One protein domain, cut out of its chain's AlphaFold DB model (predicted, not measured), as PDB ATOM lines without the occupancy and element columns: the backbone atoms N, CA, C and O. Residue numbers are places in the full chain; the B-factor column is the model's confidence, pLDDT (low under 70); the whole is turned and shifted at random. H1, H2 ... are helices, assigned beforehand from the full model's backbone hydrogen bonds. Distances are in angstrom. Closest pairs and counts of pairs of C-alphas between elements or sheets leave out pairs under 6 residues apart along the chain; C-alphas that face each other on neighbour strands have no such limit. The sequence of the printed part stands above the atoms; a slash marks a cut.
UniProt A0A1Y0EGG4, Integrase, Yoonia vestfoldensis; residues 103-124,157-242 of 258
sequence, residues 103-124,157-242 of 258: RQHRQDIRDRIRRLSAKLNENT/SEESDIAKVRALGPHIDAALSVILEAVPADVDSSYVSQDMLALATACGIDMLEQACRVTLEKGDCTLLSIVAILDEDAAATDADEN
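AT A GLANCE: This is residues 103 to 124 and 157 to 242 of the 258 residues of the protein "Integrase" of Yoonia vestfoldensis (UniProt A0A1Y0EGG4). The long helix H1 runs beside H4 and H6, the three pointing the same way at shallow tilts, while H2, H3 and H5 lie away from H1: H2 and H3 pack on H4, and H5 crosses H3 and H6 steeply. The printed part has 108 residues with six named helices, H1 to H6 in chain order, and no named strand: all helix. It is compact, with a radius of gyration of the C-alphas of 13.6 A, and elongated, spanning 47 by 27 by 23 A.

IN THESE COORDINATES: H1, residues 103 to 124, begins at C-alpha 103 (125.377, 97.568, 188.466) and is 31.9 A long. H2 is residues 157 to 166, 14.3 A; H3 170 to 182, 18.6 A; H4 190 to 203, 20.5 A; H5 205 to 218, 20.1 A. H6, residues 223 to 241, 27.7 A, ends at C-alpha 241 (159.523, 102.894, 199.474).

HOW THE PARTS SIT: H1, H4 and H6 form a bundle, helices side by side. H1, with residues 110 to 120 alone, touches H4 at 18 degrees; the closest C-alphas, Ser 117 and Ala 202, are 4.5 A apart. H1 touches H6 at 24 degrees, C-alphas of Ile 109 and Leu 224 closest at 6.5 A. H4 and H6 only just touch, with 3 pairs of C-alphas within 8 A, the closest Val 192 and Leu 223 at 7.7 A. H4 is the hub, touching H1, H2, H3 and H6. H2 touches H4 at a steep tilt of 47 degrees, closest C-alphas Ile 162 and Ser 193, 5.4 A. H3 and H4 form a helical hairpin at a shallow tilt of 32 degrees, only just short of steep; C-alphas of Leu 180 and Val 192 are closest, 7.3 A. H5 touches H6 at 60 degrees, C-alphas of Ala 211 and Ile 226 closest at 5.7 A. H1 is apart from H2, H3 and H5. In H1 to H5 every O i to N i+4 pair is within hydrogen-bond range; in H6, 14 of 15.

THE WHOLE: The farthest C-alphas, Asp 186 and Asn 242, are 47.7 A apart. Residues 125 to 156 are not printed; C-alphas 124 and 157 are 31.0 A apart across this cut. Of the links printed whole, none is long. Mean pLDDT of the printed part is 88.4; residues 123 to 124, 157 to 158 and 237 to 242 are under 70.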
ATOM      1  N   ARG A 103     125.435  97.254 187.030       84.25
ATOM      2  CA  ARG A 103     125.377  97.568 188.466       84.25
ATOM      3  C   ARG A 103     126.536  96.923 189.221       84.25
ATOM      4  O   ARG A 103     127.191  97.611 189.994       84.25
ATOM      5  N   GLN A 104     126.813  95.647 188.961       82.88
ATOM      6  CA  GLN A 104     127.941  94.927 189.555       82.88
ATOM      7  C   GLN A 104     129.274  95.561 189.166       82.88
ATOM      8  O   GLN A 104     130.119  95.787 190.024       82.88
ATOM      9  N   HIS A 105     129.435  95.917 187.892       85.06
ATOM     10  CA  HIS A 105     130.634  96.589 187.413       85.06
ATOM     11  C   HIS A 105     130.863  97.942 188.101       85.06
ATOM     12  O   HIS A 105     131.965  98.223 188.562       85.06
ATOM     13  N   ARG A 106     129.810  98.760 188.233       88.00
ATOM     14  CA  ARG A 106     129.874 100.023 188.982       88.00
ATOM     15  C   ARG A 106     130.217  99.800 190.452       88.00
ATOM     16  O   ARG A 106     131.003 100.550 191.018       88.00
ATOM     17  N   GLN A 107     129.641  98.770 191.071       88.19
ATOM     18  CA  GLN A 107     129.939  98.441 192.461       88.19
ATOM     19  C   GLN A 107     131.408  98.038 192.642       88.19
ATOM     20  O   GLN A 107     132.048  98.523 193.571       88.19
ATOM     21  N   ASP A 108     131.963  97.232 191.734       88.19
ATOM     22  CA  ASP A 108     133.384  96.867 191.759       88.19
ATOM     23  C   ASP A 108     134.294  98.092 191.608       88.19
ATOM     24  O   ASP A 108     135.226  98.262 192.393       88.19
ATOM     25  N   ILE A 109     133.984  99.000 190.673       90.88
ATOM     26  CA  ILE A 109     134.702 100.276 190.524       90.88
ATOM     27  C   ILE A 109     134.688 101.051 191.844       90.88
ATOM     28  O   ILE A 109     135.743 101.440 192.343       90.88
ATOM     29  N   ARG A 110     133.517 101.218 192.462       91.38
ATOM     30  CA  ARG A 110     133.388 101.923 193.744       91.38
ATOM     31  C   ARG A 110     134.187 101.255 194.860       91.38
ATOM     32  O   ARG A 110     134.807 101.933 195.680       91.38
ATOM     33  N   ASP A 111     134.191  99.928 194.899       91.69
ATOM     34  CA  ASP A 111     134.958  99.176 195.883       91.69
ATOM     35  C   ASP A 111     136.470  99.316 195.646       91.69
ATOM     36  O   ASP A 111     137.224  99.397 196.619       91.69
ATOM     37  N   ARG A 112     136.922  99.412 194.388       92.56
ATOM     38  CA  ARG A 112     138.313  99.746 194.038       92.56
ATOM     39  C   ARG A 112     138.686 101.154 194.494       92.56
ATOM     40  O   ARG A 112     139.685 101.291 195.191       92.56
ATOM     41  N   ILE A 113     137.851 102.160 194.219       92.81
ATOM     42  CA  ILE A 113     138.066 103.545 194.679       92.81
ATOM     43  C   ILE A 113     138.211 103.587 196.207       92.81
ATOM     44  O   ILE A 113     139.141 104.199 196.730       92.81
ATOM     45  N   ARG A 114     137.337 102.879 196.938       90.81
ATOM     46  CA  ARG A 114     137.419 102.797 198.405       90.81
ATOM     47  C   ARG A 114     138.741 102.184 198.870       90.81
ATOM     48  O   ARG A 114     139.347 102.698 199.807       90.81
ATOM     49  N   ARG A 115     139.185 101.092 198.239       90.31
ATOM     50  CA  ARG A 115     140.469 100.451 198.565       90.31
ATOM     51  C   ARG A 115     141.646 101.376 198.283       90.31
ATOM     52  O   ARG A 115     142.542 101.457 199.112       90.31
ATOM     53  N   LEU A 116     141.629 102.073 197.152       89.44
ATOM     54  CA  LEU A 116     142.673 103.018 196.776       89.44
ATOM     55  C   LEU A 116     142.781 104.163 197.790       89.44
ATOM     56  O   LEU A 116     143.870 104.449 198.277       89.44
ATOM     57  N   SER A 117     141.646 104.746 198.187       89.31
ATOM     58  CA  SER A 117     141.611 105.775 199.233       89.31
ATOM     59  C   SER A 117     142.175 105.272 200.566       89.31
ATOM     60  O   SER A 117     142.946 105.978 201.209       89.31
ATOM     61  N   ALA A 118     141.826 104.047 200.979       89.06
ATOM     62  CA  ALA A 118     142.354 103.459 202.209       89.06
ATOM     63  C   ALA A 118     143.884 103.298 202.157       89.06
ATOM     64  O   ALA A 118     144.562 103.737 203.079       89.06
ATOM     65  N   LYS A 119     144.421 102.760 201.055       86.56
ATOM     66  CA  LYS A 119     145.868 102.574 200.865       86.56
ATOM     67  C   LYS A 119     146.649 103.888 200.923       86.56
ATOM     68  O   LYS A 119     147.631 103.991 201.646       86.56
ATOM     69  N   LEU A 120     146.194 104.912 200.202       83.81
ATOM     70  CA  LEU A 120     146.890 106.203 200.171       83.81
ATOM     71  C   LEU A 120     146.829 106.929 201.527       83.81
ATOM     72  O   LEU A 120     147.796 107.573 201.938       83.81
ATOM     73  N   ASN A 121     145.725 106.774 202.266       82.56
ATOM     74  CA  ASN A 121     145.610 107.295 203.629       82.56
ATOM     75  C   ASN A 121     146.504 106.541 204.627       82.56
ATOM     76  O   ASN A 121     147.084 107.174 205.506       82.56
ATOM     77  N   GLU A 122     146.635 105.217 204.500       77.69
ATOM     78  CA  GLU A 122     147.546 104.407 205.324       77.69
ATOM     79  C   GLU A 122     149.007 104.840 205.133       77.69
ATOM     80  O   GLU A 122     149.705 105.052 206.124       77.69
ATOM     81  N   ASN A 123     149.435 105.099 203.894       65.06
ATOM     82  CA  ASN A 123     150.788 105.591 203.597       65.06
ATOM     83  C   ASN A 123     151.035 107.005 204.159       65.06
ATOM     84  O   ASN A 123     152.155 107.361 204.521       65.06
ATOM     85  N   THR A 124     149.976 107.803 204.321       61.56
ATOM     86  CA  THR A 124     150.051 109.119 204.978       61.56
ATOM     87  C   THR A 124     150.130 108.997 206.512       61.56
ATOM     88  O   THR A 124     150.574 109.921 207.194       61.56
ATOM     89  N   SER A 157     122.039 118.847 191.681       62.34
ATOM     90  CA  SER A 157     123.257 118.254 192.240       62.34
ATOM     91  C   SER A 157     124.139 117.660 191.143       62.34
ATOM     92  O   SER A 157     125.346 117.875 191.172       62.34
ATOM     93  N   GLU A 158     123.556 116.984 190.145       63.84
ATOM     94  CA  GLU A 158     124.316 116.381 189.040       63.84
ATOM     95  C   GLU A 158     125.025 117.438 188.178       63.84
ATOM     96  O   GLU A 158     126.230 117.328 187.953       63.84
ATOM     97  N   GLU A 159     124.327 118.506 187.772       74.25
ATOM     98  CA  GLU A 159     124.940 119.603 187.002       74.25
ATOM     99  C   GLU A 159     126.039 120.316 187.816       74.25
ATOM    100  O   GLU A 159     127.086 120.689 187.284       74.25
ATOM    101  N   SER A 160     125.839 120.447 189.134       86.88
ATOM    102  CA  SER A 160     126.840 120.991 190.058       86.88
ATOM    103  C   SER A 160     128.081 120.100 190.153       86.88
ATOM    104  O   SER A 160     129.205 120.602 190.124       86.88
ATOM    105  N   ASP A 161     127.909 118.781 190.221       91.56
ATOM    106  CA  ASP A 161     129.019 117.832 190.314       91.56
ATOM    107  C   ASP A 161     129.786 117.717 188.996       91.56
ATOM    108  O   ASP A 161     131.017 117.717 189.007       91.56
ATOM    109  N   ILE A 162     129.090 117.723 187.856       92.44
ATOM    110  CA  ILE A 162     129.720 117.803 186.532       92.44
ATOM    111  C   ILE A 162     130.580 119.066 186.447       92.44
ATOM    112  O   ILE A 162     131.760 118.979 186.109       92.44
ATOM    113  N   ALA A 163     130.036 120.231 186.815       93.62
ATOM    114  CA  ALA A 163     130.782 121.487 186.793       93.62
ATOM    115  C   ALA A 163     132.036 121.449 187.686       93.62
ATOM    116  O   ALA A 163     133.088 121.945 187.278       93.62
ATOM    117  N   LYS A 164     131.957 120.822 188.870       95.00
ATOM    118  CA  LYS A 164     133.125 120.624 189.746       95.00
ATOM    119  C   LYS A 164     134.194 119.770 189.074       95.00
ATOM    120  O   LYS A 164     135.353 120.161 189.109       95.00
ATOM    121  N   VAL A 165     133.822 118.646 188.451       95.31
ATOM    122  CA  VAL A 165     134.783 117.765 187.762       95.31
ATOM    123  C   VAL A 165     135.464 118.498 186.608       95.31
ATOM    124  O   VAL A 165     136.686 118.444 186.496       95.31
ATOM    125  N   ARG A 166     134.704 119.250 185.800       95.69
ATOM    126  CA  ARG A 166     135.265 120.044 184.691       95.69
ATOM    127  C   ARG A 166     136.287 121.085 185.154       95.69
ATOM    128  O   ARG A 166     137.200 121.426 184.411       95.69
ATOM    129  N   ALA A 167     136.148 121.591 186.379       94.88
ATOM    130  CA  ALA A 167     137.065 122.572 186.949       94.88
ATOM    131  C   ALA A 167     138.379 121.965 187.482       94.88
ATOM    132  O   ALA A 167     139.289 122.727 187.806       94.88
ATOM    133  N   LEU A 168     138.495 120.634 187.589       94.12
ATOM    134  CA  LEU A 168     139.682 119.977 188.152       94.12
ATOM    135  C   LEU A 168     140.883 119.993 187.201       94.12
ATOM    136  O   LEU A 168     142.011 120.153 187.661       94.12
ATOM    137  N   GLY A 169     140.659 119.840 185.893       95.38
ATOM    138  CA  GLY A 169     141.744 119.789 184.914       95.38
ATOM    139  C   GLY A 169     141.281 119.484 183.484       95.38
ATOM    140  O   GLY A 169     140.187 118.947 183.289       95.38
ATOM    141  N   PRO A 170     142.087 119.838 182.463       96.75
ATOM    142  CA  PRO A 170     141.719 119.672 181.058       96.75
ATOM    143  C   PRO A 170     141.600 118.206 180.616       96.75
ATOM    144  O   PRO A 170     140.709 117.890 179.828       96.75
ATOM    145  N   HIS A 171     142.458 117.297 181.098       97.75
ATOM    146  CA  HIS A 171     142.347 115.877 180.745       97.75
ATOM    147  C   HIS A 171     141.214 115.206 181.517       97.75
ATOM    148  O   HIS A 171     140.545 114.340 180.960       97.75
ATOM    149  N   ILE A 172     140.959 115.622 182.761       97.25
ATOM    150  CA  ILE A 172     139.782 115.183 183.520       97.25
ATOM    151  C   ILE A 172     138.481 115.599 182.815       97.25
ATOM    152  O   ILE A 172     137.603 114.757 182.639       97.25
ATOM    153  N   ASP A 173     138.359 116.845 182.347       97.44
ATOM    154  CA  ASP A 173     137.180 117.307 181.589       97.44
ATOM    155  C   ASP A 173     137.004 116.542 180.264       97.44
ATOM    156  O   ASP A 173     135.908 116.077 179.927       97.44
ATOM    157  N   ALA A 174     138.102 116.332 179.531       97.00
ATOM    158  CA  ALA A 174     138.083 115.540 178.304       97.00
ATOM    159  C   ALA A 174     137.654 114.085 178.567       97.00
ATOM    160  O   ALA A 174     136.805 113.553 177.850       97.00
ATOM    161  N   ALA A 175     138.193 113.453 179.614       96.81
ATOM    162  CA  ALA A 175     137.822 112.100 180.016       96.81
ATOM    163  C   ALA A 175     136.349 112.019 180.436       96.81
ATOM    164  O   ALA A 175     135.640 111.116 179.990       96.81
ATOM    165  N   LEU A 176     135.863 112.984 181.225       97.00
ATOM    166  CA  LEU A 176     134.459 113.072 181.623       97.00
ATOM    167  C   LEU A 176     133.544 113.135 180.396       97.00
ATOM    168  O   LEU A 176     132.575 112.384 180.317       97.00
ATOM    169  N   SER A 177     133.871 113.991 179.429       96.12
ATOM    170  CA  SER A 177     133.089 114.152 178.198       96.12
ATOM    171  C   SER A 177     133.020 112.854 177.388       96.12
ATOM    172  O   SER A 177     131.930 112.441 176.994       96.12
ATOM    173  N   VAL A 178     134.156 112.166 177.211       96.38
ATOM    174  CA  VAL A 178     134.221 110.871 176.508       96.38
ATOM    175  C   VAL A 178     133.404 109.797 177.228       96.38
ATOM    176  O   VAL A 178     132.675 109.036 176.591       96.38
ATOM    177  N   ILE A 179     133.504 109.725 178.558       94.62
ATOM    178  CA  ILE A 179     132.787 108.716 179.342       94.62
ATOM    179  C   ILE A 179     131.281 108.977 179.294       94.62
ATOM    180  O   ILE A 179     130.527 108.032 179.077       94.62
ATOM    181  N   LEU A 180     130.840 110.228 179.450       93.56
ATOM    182  CA  LEU A 180     129.424 110.595 179.382       93.56
ATOM    183  C   LEU A 180     128.822 110.318 177.998       93.56
ATOM    184  O   LEU A 180     127.716 109.795 177.924       93.56
ATOM    185  N   GLU A 181     129.552 110.584 176.910       92.06
ATOM    186  CA  GLU A 181     129.104 110.257 175.546       92.06
ATOM    187  C   GLU A 181     128.927 108.741 175.332       92.06
ATOM    188  O   GLU A 181     128.077 108.303 174.554       92.06
ATOM    189  N   ALA A 182     129.700 107.918 176.046       88.56
ATOM    190  CA  ALA A 182     129.586 106.465 175.986       88.56
ATOM    191  C   ALA A 182     128.399 105.901 176.795       88.56
ATOM    192  O   ALA A 182     128.032 104.736 176.589       88.56
ATOM    193  N   VAL A 183     127.799 106.680 177.707       86.50
ATOM    194  CA  VAL A 183     126.634 106.253 178.499       86.50
ATOM    195  C   VAL A 183     125.358 106.371 177.649       86.50
ATOM    196  O   VAL A 183     125.083 107.434 177.096       86.50
ATOM    197  N   PRO A 184     124.550 105.301 177.525       80.12
ATOM    198  CA  PRO A 184     123.255 105.377 176.850       80.12
ATOM    199  C   PRO A 184     122.319 106.396 177.518       80.12
ATOM    200  O   PRO A 184     122.251 106.456 178.741       80.12
ATOM    201  N   ALA A 185     121.569 107.168 176.723       76.56
ATOM    202  CA  ALA A 185     120.727 108.269 177.214       76.56
ATOM    203  C   ALA A 185     119.572 107.832 178.142       76.56
ATOM    204  O   ALA A 185     118.988 108.655 178.839       76.56
ATOM    205  N   ASP A 186     119.219 106.550 178.129       74.31
ATOM    206  CA  ASP A 186     118.219 105.926 178.997       74.31
ATOM    207  C   ASP A 186     118.770 105.536 180.381       74.31
ATOM    208  O   ASP A 186     118.010 105.115 181.257       74.31
ATOM    209  N   VAL A 187     120.082 105.669 180.593       80.81
ATOM    210  CA  VAL A 187     120.767 105.284 181.827       80.81
ATOM    211  C   VAL A 187     121.215 106.527 182.590       80.81
ATOM    212  O   VAL A 187     121.833 107.425 182.031       80.81
ATOM    213  N   ASP A 188     120.958 106.535 183.898       85.44
ATOM    214  CA  ASP A 188     121.465 107.547 184.830       85.44
ATOM    215  C   ASP A 188     123.002 107.644 184.769       85.44
ATOM    216  O   ASP A 188     123.700 106.649 185.001       85.44
ATOM    217  N   SER A 189     123.511 108.837 184.443       89.44
ATOM    218  CA  SER A 189     124.930 109.177 184.300       89.44
ATOM    219  C   SER A 189     125.560 109.799 185.545       89.44
ATOM    220  O   SER A 189     126.784 109.962 185.574       89.44
ATOM    221  N   SER A 190     124.774 110.100 186.583       91.06
ATOM    222  CA  SER A 190     125.223 110.840 187.773       91.06
ATOM    223  C   SER A 190     126.396 110.173 188.498       91.06
ATOM    224  O   SER A 190     127.257 110.838 189.074       91.06
ATOM    225  N   TYR A 191     126.491 108.843 188.410       90.81
ATOM    226  CA  TYR A 191     127.594 108.076 188.983       90.81
ATOM    227  C   TYR A 191     128.964 108.468 188.409       90.81
ATOM    228  O   TYR A 191     129.961 108.347 189.111       90.81
ATOM    229  N   VAL A 192     129.035 108.937 187.156       94.12
ATOM    230  CA  VAL A 192     130.312 109.247 186.499       94.12
ATOM    231  C   VAL A 192     130.992 110.432 187.176       94.12
ATOM    232  O   VAL A 192     132.165 110.342 187.535       94.12
ATOM    233  N   SER A 193     130.261 111.532 187.380       94.50
ATOM    234  CA  SER A 193     130.799 112.718 188.050       94.50
ATOM    235  C   SER A 193     131.103 112.430 189.523       94.50
ATOM    236  O   SER A 193     132.168 112.811 190.008       94.50
ATOM    237  N   GLN A 194     130.237 111.681 190.211       94.56
ATOM    238  CA  GLN A 194     130.452 111.268 191.603       94.56
ATOM    239  C   GLN A 194     131.722 110.421 191.773       94.56
ATOM    240  O   GLN A 194     132.538 110.710 192.650       94.56
ATOM    241  N   ASP A 195     131.922 109.406 190.929       94.38
ATOM    242  CA  ASP A 195     133.094 108.529 190.995       94.38
ATOM    243  C   ASP A 195     134.381 109.290 190.619       94.38
ATOM    244  O   ASP A 195     135.418 109.088 191.253       94.38
ATOM    245  N   MET A 196     134.327 110.220 189.655       95.62
ATOM    246  CA  MET A 196     135.463 111.093 189.310       95.62
ATOM    247  C   MET A 196     135.855 112.022 190.473       95.62
ATOM    248  O   MET A 196     137.041 112.162 190.772       95.62
ATOM    249  N   LEU A 197     134.883 112.617 191.177       95.44
ATOM    250  CA  LEU A 197     135.145 113.427 192.378       95.44
ATOM    251  C   LEU A 197     135.703 112.580 193.528       95.44
ATOM    252  O   LEU A 197     136.615 113.015 194.239       95.44
ATOM    253  N   ALA A 198     135.182 111.364 193.709       94.62
ATOM    254  CA  ALA A 198     135.687 110.426 194.705       94.62
ATOM    255  C   ALA A 198     137.142 110.033 194.415       94.62
ATOM    256  O   ALA A 198     137.960 110.007 195.332       94.62
ATOM    257  N   LEU A 199     137.488 109.805 193.145       94.94
ATOM    258  CA  LEU A 199     138.864 109.565 192.711       94.94
ATOM    259  C   LEU A 199     139.776 110.760 192.984       94.94
ATOM    260  O   LEU A 199     140.834 110.579 193.583       94.94
ATOM    261  N   ALA A 200     139.356 111.973 192.619       94.38
ATOM    262  CA  ALA A 200     140.131 113.188 192.874       94.38
ATOM    263  C   ALA A 200     140.402 113.384 194.374       94.38
ATOM    264  O   ALA A 200     141.497 113.772 194.770       94.38
ATOM    265  N   THR A 201     139.417 113.056 195.214       93.31
ATOM    266  CA  THR A 201     139.550 113.100 196.676       93.31
ATOM    267  C   THR A 201     140.475 112.000 197.202       93.31
ATOM    268  O   THR A 201     141.214 112.226 198.154       93.31
ATOM    269  N   ALA A 202     140.444 110.810 196.596       91.38
ATOM    270  CA  ALA A 202     141.224 109.658 197.035       91.38
ATOM    271  C   ALA A 202     142.716 109.769 196.695       91.38
ATOM    272  O   ALA A 202     143.537 109.409 197.531       91.38
ATOM    273  N   CYS A 203     143.060 110.231 195.488       90.06
ATOM    274  CA  CYS A 203     144.443 110.242 194.990       90.06
ATOM    275  C   CYS A 203     145.048 111.620 194.725       90.06
ATOM    276  O   CYS A 203     146.227 111.720 194.396       90.06
ATOM    277  N   GLY A 204     144.260 112.682 194.875       92.12
ATOM    278  CA  GLY A 204     144.664 114.018 194.472       92.12
ATOM    279  C   GLY A 204     144.458 114.271 192.977       92.12
ATOM    280  O   GLY A 204     144.325 113.364 192.155       92.12
ATOM    281  N   ILE A 205     144.415 115.555 192.631       94.62
ATOM    282  CA  ILE A 205     144.070 116.016 191.281       94.62
ATOM    283  C   ILE A 205     145.183 115.674 190.283       94.62
ATOM    284  O   ILE A 205     144.879 115.222 189.185       94.62
ATOM    285  N   ASP A 206     146.455 115.815 190.666       93.62
ATOM    286  CA  ASP A 206     147.592 115.599 189.760       93.62
ATOM    287  C   ASP A 206     147.694 114.142 189.280       93.62
ATOM    288  O   ASP A 206     147.906 113.883 188.093       93.62
ATOM    289  N   MET A 207     147.500 113.183 190.192       93.38
ATOM    290  CA  MET A 207     147.558 111.754 189.876       93.38
ATOM    291  C   MET A 207     146.377 111.343 188.988       93.38
ATOM    292  O   MET A 207     146.553 110.623 188.003       93.38
ATOM    293  N   LEU A 208     145.184 111.870 189.277       96.38
ATOM    294  CA  LEU A 208     144.005 111.660 188.441       96.38
ATOM    295  C   LEU A 208     144.170 112.270 187.038       96.38
ATOM    296  O   LEU A 208     143.877 111.605 186.047       96.38
ATOM    297  N   GLU A 209     144.659 113.505 186.936       96.50
ATOM    298  CA  GLU A 209     144.896 114.198 185.663       96.50
ATOM    299  C   GLU A 209     145.899 113.425 184.791       96.50
ATOM    300  O   GLU A 209     145.681 113.231 183.590       96.50
ATOM    301  N   GLN A 210     146.963 112.904 185.409       96.12
ATOM    302  CA  GLN A 210     147.948 112.046 184.758       96.12
ATOM    303  C   GLN A 210     147.328 110.735 184.248       96.12
ATOM    304  O   GLN A 210     147.567 110.355 183.096       96.12
ATOM    305  N   ALA A 211     146.503 110.063 185.056       96.25
ATOM    306  CA  ALA A 211     145.819 108.835 184.657       96.25
ATOM    307  C   ALA A 211     144.837 109.071 183.497       96.25
ATOM    308  O   ALA A 211     144.870 108.339 182.505       96.25
ATOM    309  N   CYS A 212     144.027 110.134 183.573       97.38
ATOM    310  CA  CYS A 212     143.108 110.537 182.507       97.38
ATOM    311  C   CYS A 212     143.852 110.775 181.186       97.38
ATOM    312  O   CYS A 212     143.437 110.250 180.147       97.38
ATOM    313  N   ARG A 213     144.993 111.485 181.216       97.50
ATOM    314  CA  ARG A 213     145.838 111.692 180.027       97.50
ATOM    315  C   ARG A 213     146.268 110.367 179.399       97.50
ATOM    316  O   ARG A 213     146.061 110.164 178.205       97.50
ATOM    317  N   VAL A 214     146.808 109.447 180.200       96.31
ATOM    318  CA  VAL A 214     147.283 108.137 179.719       96.31
ATOM    319  C   VAL A 214     146.149 107.322 179.096       96.31
ATOM    320  O   VAL A 214     146.340 106.686 178.059       96.31
ATOM    321  N   THR A 215     144.954 107.328 179.692       96.06
ATOM    322  CA  THR A 215     143.809 106.585 179.144       96.06
ATOM    323  C   THR A 215     143.274 107.190 177.848       96.06
ATOM    324  O   THR A 215     142.902 106.446 176.939       96.06
ATOM    325  N   LEU A 216     143.287 108.520 177.731       96.56
ATOM    326  CA  LEU A 216     142.900 109.228 176.511       96.56
ATOM    327  C   LEU A 216     143.882 108.943 175.368       96.56
ATOM    328  O   LEU A 216     143.452 108.631 174.261       96.56
ATOM    329  N   GLU A 217     145.190 108.966 175.640       95.50
ATOM    330  CA  GLU A 217     146.233 108.637 174.657       95.50
ATOM    331  C   GLU A 217     146.132 107.190 174.156       95.50
ATOM    332  O   GLU A 217     146.354 106.920 172.974       95.50
ATOM    333  N   LYS A 218     145.762 106.251 175.038       94.12
ATOM    334  CA  LYS A 218     145.536 104.840 174.683       94.12
ATOM    335  C   LYS A 218     144.253 104.621 173.869       94.12
ATOM    336  O   LYS A 218     144.142 103.595 173.205       94.12
ATOM    337  N   GLY A 219     143.306 105.560 173.905       91.94
ATOM    338  CA  GLY A 219     142.018 105.470 173.206       91.94
ATOM    339  C   GLY A 219     140.945 104.635 173.920       91.94
ATOM    340  O   GLY A 219     139.831 104.539 173.414       91.94
ATOM    341  N   ASP A 220     141.245 104.088 175.101       90.44
ATOM    342  CA  ASP A 220     140.339 103.255 175.904       90.44
ATOM    343  C   ASP A 220     139.906 103.991 177.185       90.44
ATOM    344  O   ASP A 220     140.034 103.476 178.294       90.44
ATOM    345  N   CYS A 221     139.404 105.223 177.050       93.94
ATOM    346  CA  CYS A 221     139.055 106.080 178.186       93.94
ATOM    347  C   CYS A 221     137.723 105.676 178.842       93.94
ATOM    348  O   CYS A 221     136.638 106.056 178.404       93.94
ATOM    349  N   THR A 222     137.814 104.904 179.925       94.81
ATOM    350  CA  THR A 222     136.690 104.471 180.775       94.81
ATOM    351  C   THR A 222     137.028 104.630 182.260       94.81
ATOM    352  O   THR A 222     138.201 104.556 182.628       94.81
ATOM    353  N   LEU A 223     136.024 104.737 183.144       94.19
ATOM    354  CA  LEU A 223     136.256 104.732 184.602       94.19
ATOM    355  C   LEU A 223     137.116 103.538 185.041       94.19
ATOM    356  O   LEU A 223     138.043 103.692 185.830       94.19
ATOM    357  N   LEU A 224     136.867 102.353 184.474       93.00
ATOM    358  CA  LEU A 224     137.636 101.154 184.788       93.00
ATOM    359  C   LEU A 224     139.113 101.279 184.398       93.00
ATOM    360  O   LEU A 224     139.982 100.866 185.168       93.00
ATOM    361  N   SER A 225     139.390 101.823 183.210       94.31
ATOM    362  CA  SER A 225     140.760 102.035 182.736       94.31
ATOM    363  C   SER A 225     141.507 103.047 183.603       94.31
ATOM    364  O   SER A 225     142.659 102.806 183.942       94.31
ATOM    365  N   ILE A 226     140.836 104.122 184.035       96.25
ATOM    366  CA  ILE A 226     141.425 105.160 184.889       96.25
ATOM    367  C   ILE A 226     141.788 104.554 186.245       96.25
ATOM    368  O   ILE A 226     142.929 104.655 186.678       96.25
ATOM    369  N   VAL A 227     140.853 103.836 186.876       95.00
ATOM    370  CA  VAL A 227     141.104 103.153 188.156       95.00
ATOM    371  C   VAL A 227     142.215 102.104 188.027       95.00
ATOM    372  O   VAL A 227     142.970 101.909 188.969       95.00
ATOM    373  N   ALA A 228     142.350 101.434 186.878       93.50
ATOM    374  CA  ALA A 228     143.455 100.502 186.642       93.50
ATOM    375  C   ALA A 228     144.822 101.187 186.631       93.50
ATOM    376  O   ALA A 228     145.719 100.697 187.307       93.50
ATOM    377  N   ILE A 229     144.956 102.331 185.955       93.81
ATOM    378  CA  ILE A 229     146.199 103.114 185.992       93.81
ATOM    379  C   ILE A 229     146.504 103.577 187.422       93.81
ATOM    380  O   ILE A 229     147.620 103.406 187.895       93.81
ATOM    381  N   LEU A 230     145.501 104.078 188.146       93.00
ATOM    382  CA  LEU A 230     145.698 104.566 189.515       93.00
ATOM    383  C   LEU A 230     146.067 103.447 190.507       93.00
ATOM    384  O   LEU A 230     146.872 103.672 191.407       93.00
ATOM    385  N   ASP A 231     145.504 102.243 190.350       90.94
ATOM    386  CA  ASP A 231     145.883 101.069 191.148       90.94
ATOM    387  C   ASP A 231     147.333 100.627 190.861       90.94
ATOM    388  O   ASP A 231     148.030 100.192 191.781       90.94
ATOM    389  N   GLU A 232     147.789 100.723 189.604       88.94
ATOM    390  CA  GLU A 232     149.173 100.432 189.199       88.94
ATOM    391  C   GLU A 232     150.155 101.457 189.783       88.94
ATOM    392  O   GLU A 232     151.170 101.068 190.365       88.94
ATOM    393  N   ASP A 233     149.825 102.748 189.704       85.75
ATOM    394  CA  ASP A 233     150.651 103.836 190.236       85.75
ATOM    395  C   ASP A 233     150.769 103.761 191.769       85.75
ATOM    396  O   ASP A 233     151.866 103.895 192.314       85.75
ATOM    397  N   ALA A 234     149.672 103.452 192.472       82.88
ATOM    398  CA  ALA A 234     149.688 103.251 193.923       82.88
ATOM    399  C   ALA A 234     150.537 102.033 194.345       82.88
ATOM    400  O   ALA A 234     151.175 102.047 195.396       82.88
ATOM    401  N   ALA A 235     150.579 100.974 193.530       78.56
ATOM    402  CA  ALA A 235     151.446  99.823 193.789       78.56
ATOM    403  C   ALA A 235     152.929 100.126 193.506       78.56
ATOM    404  O   ALA A 235     153.810  99.542 194.141       78.56
ATOM    405  N   ALA A 236     153.222 101.028 192.564       74.69
ATOM    406  CA  ALA A 236     154.586 101.451 192.262       74.69
ATOM    407  C   ALA A 236     155.205 102.262 193.412       74.69
ATOM    408  O   ALA A 236     156.377 102.057 193.728       74.69
ATOM    409  N   THR A 237     154.419 103.109 194.090       66.31
ATOM    410  CA  THR A 237     154.877 103.832 195.291       66.31
ATOM    411  C   THR A 237     155.268 102.894 196.436       66.31
ATOM    412  O   THR A 237     156.303 103.109 197.064       66.31
ATOM    413  N   ASP A 238     154.531 101.795 196.647       59.19
ATOM    414  CA  ASP A 238     154.862 100.798 197.680       59.19
ATOM    415  C   ASP A 238     156.188 100.064 197.384       59.19
ATOM    416  O   ASP A 238     156.904  99.641 198.300       59.19
ATOM    417  N   ALA A 239     156.515  99.870 196.102       60.12
ATOM    418  CA  ALA A 239     157.729  99.179 195.672       60.12
ATOM    419  C   ALA A 239     158.984 100.058 195.805       60.12
ATOM    420  O   ALA A 239     160.043  99.536 196.160       60.12
ATOM    421  N   ASP A 240     158.862 101.363 195.550       56.81
ATOM    422  CA  ASP A 240     159.974 102.314 195.658       56.81
ATOM    423  C   ASP A 240     160.294 102.646 197.133       56.81
ATOM    424  O   ASP A 240     161.463 102.709 197.508       56.81
ATOM    425  N   GLU A 241     159.290 102.725 198.024       54.75
ATOM    426  CA  GLU A 241     159.523 102.894 199.474       54.75
ATOM    427  C   GLU A 241     160.121 101.648 200.156       54.75
ATOM    428  O   GLU A 241     160.943 101.772 201.068       54.75
ATOM    429  N   ASN A 242     159.767 100.434 199.715       55.75
ATOM    430  CA  ASN A 242     160.358  99.192 200.241       55.75
ATOM    431  C   ASN A 242     161.727  98.849 199.622       55.75
ATOM    432  O   ASN A 242     162.407  97.928 200.098       55.75
TER     433      ASN A 242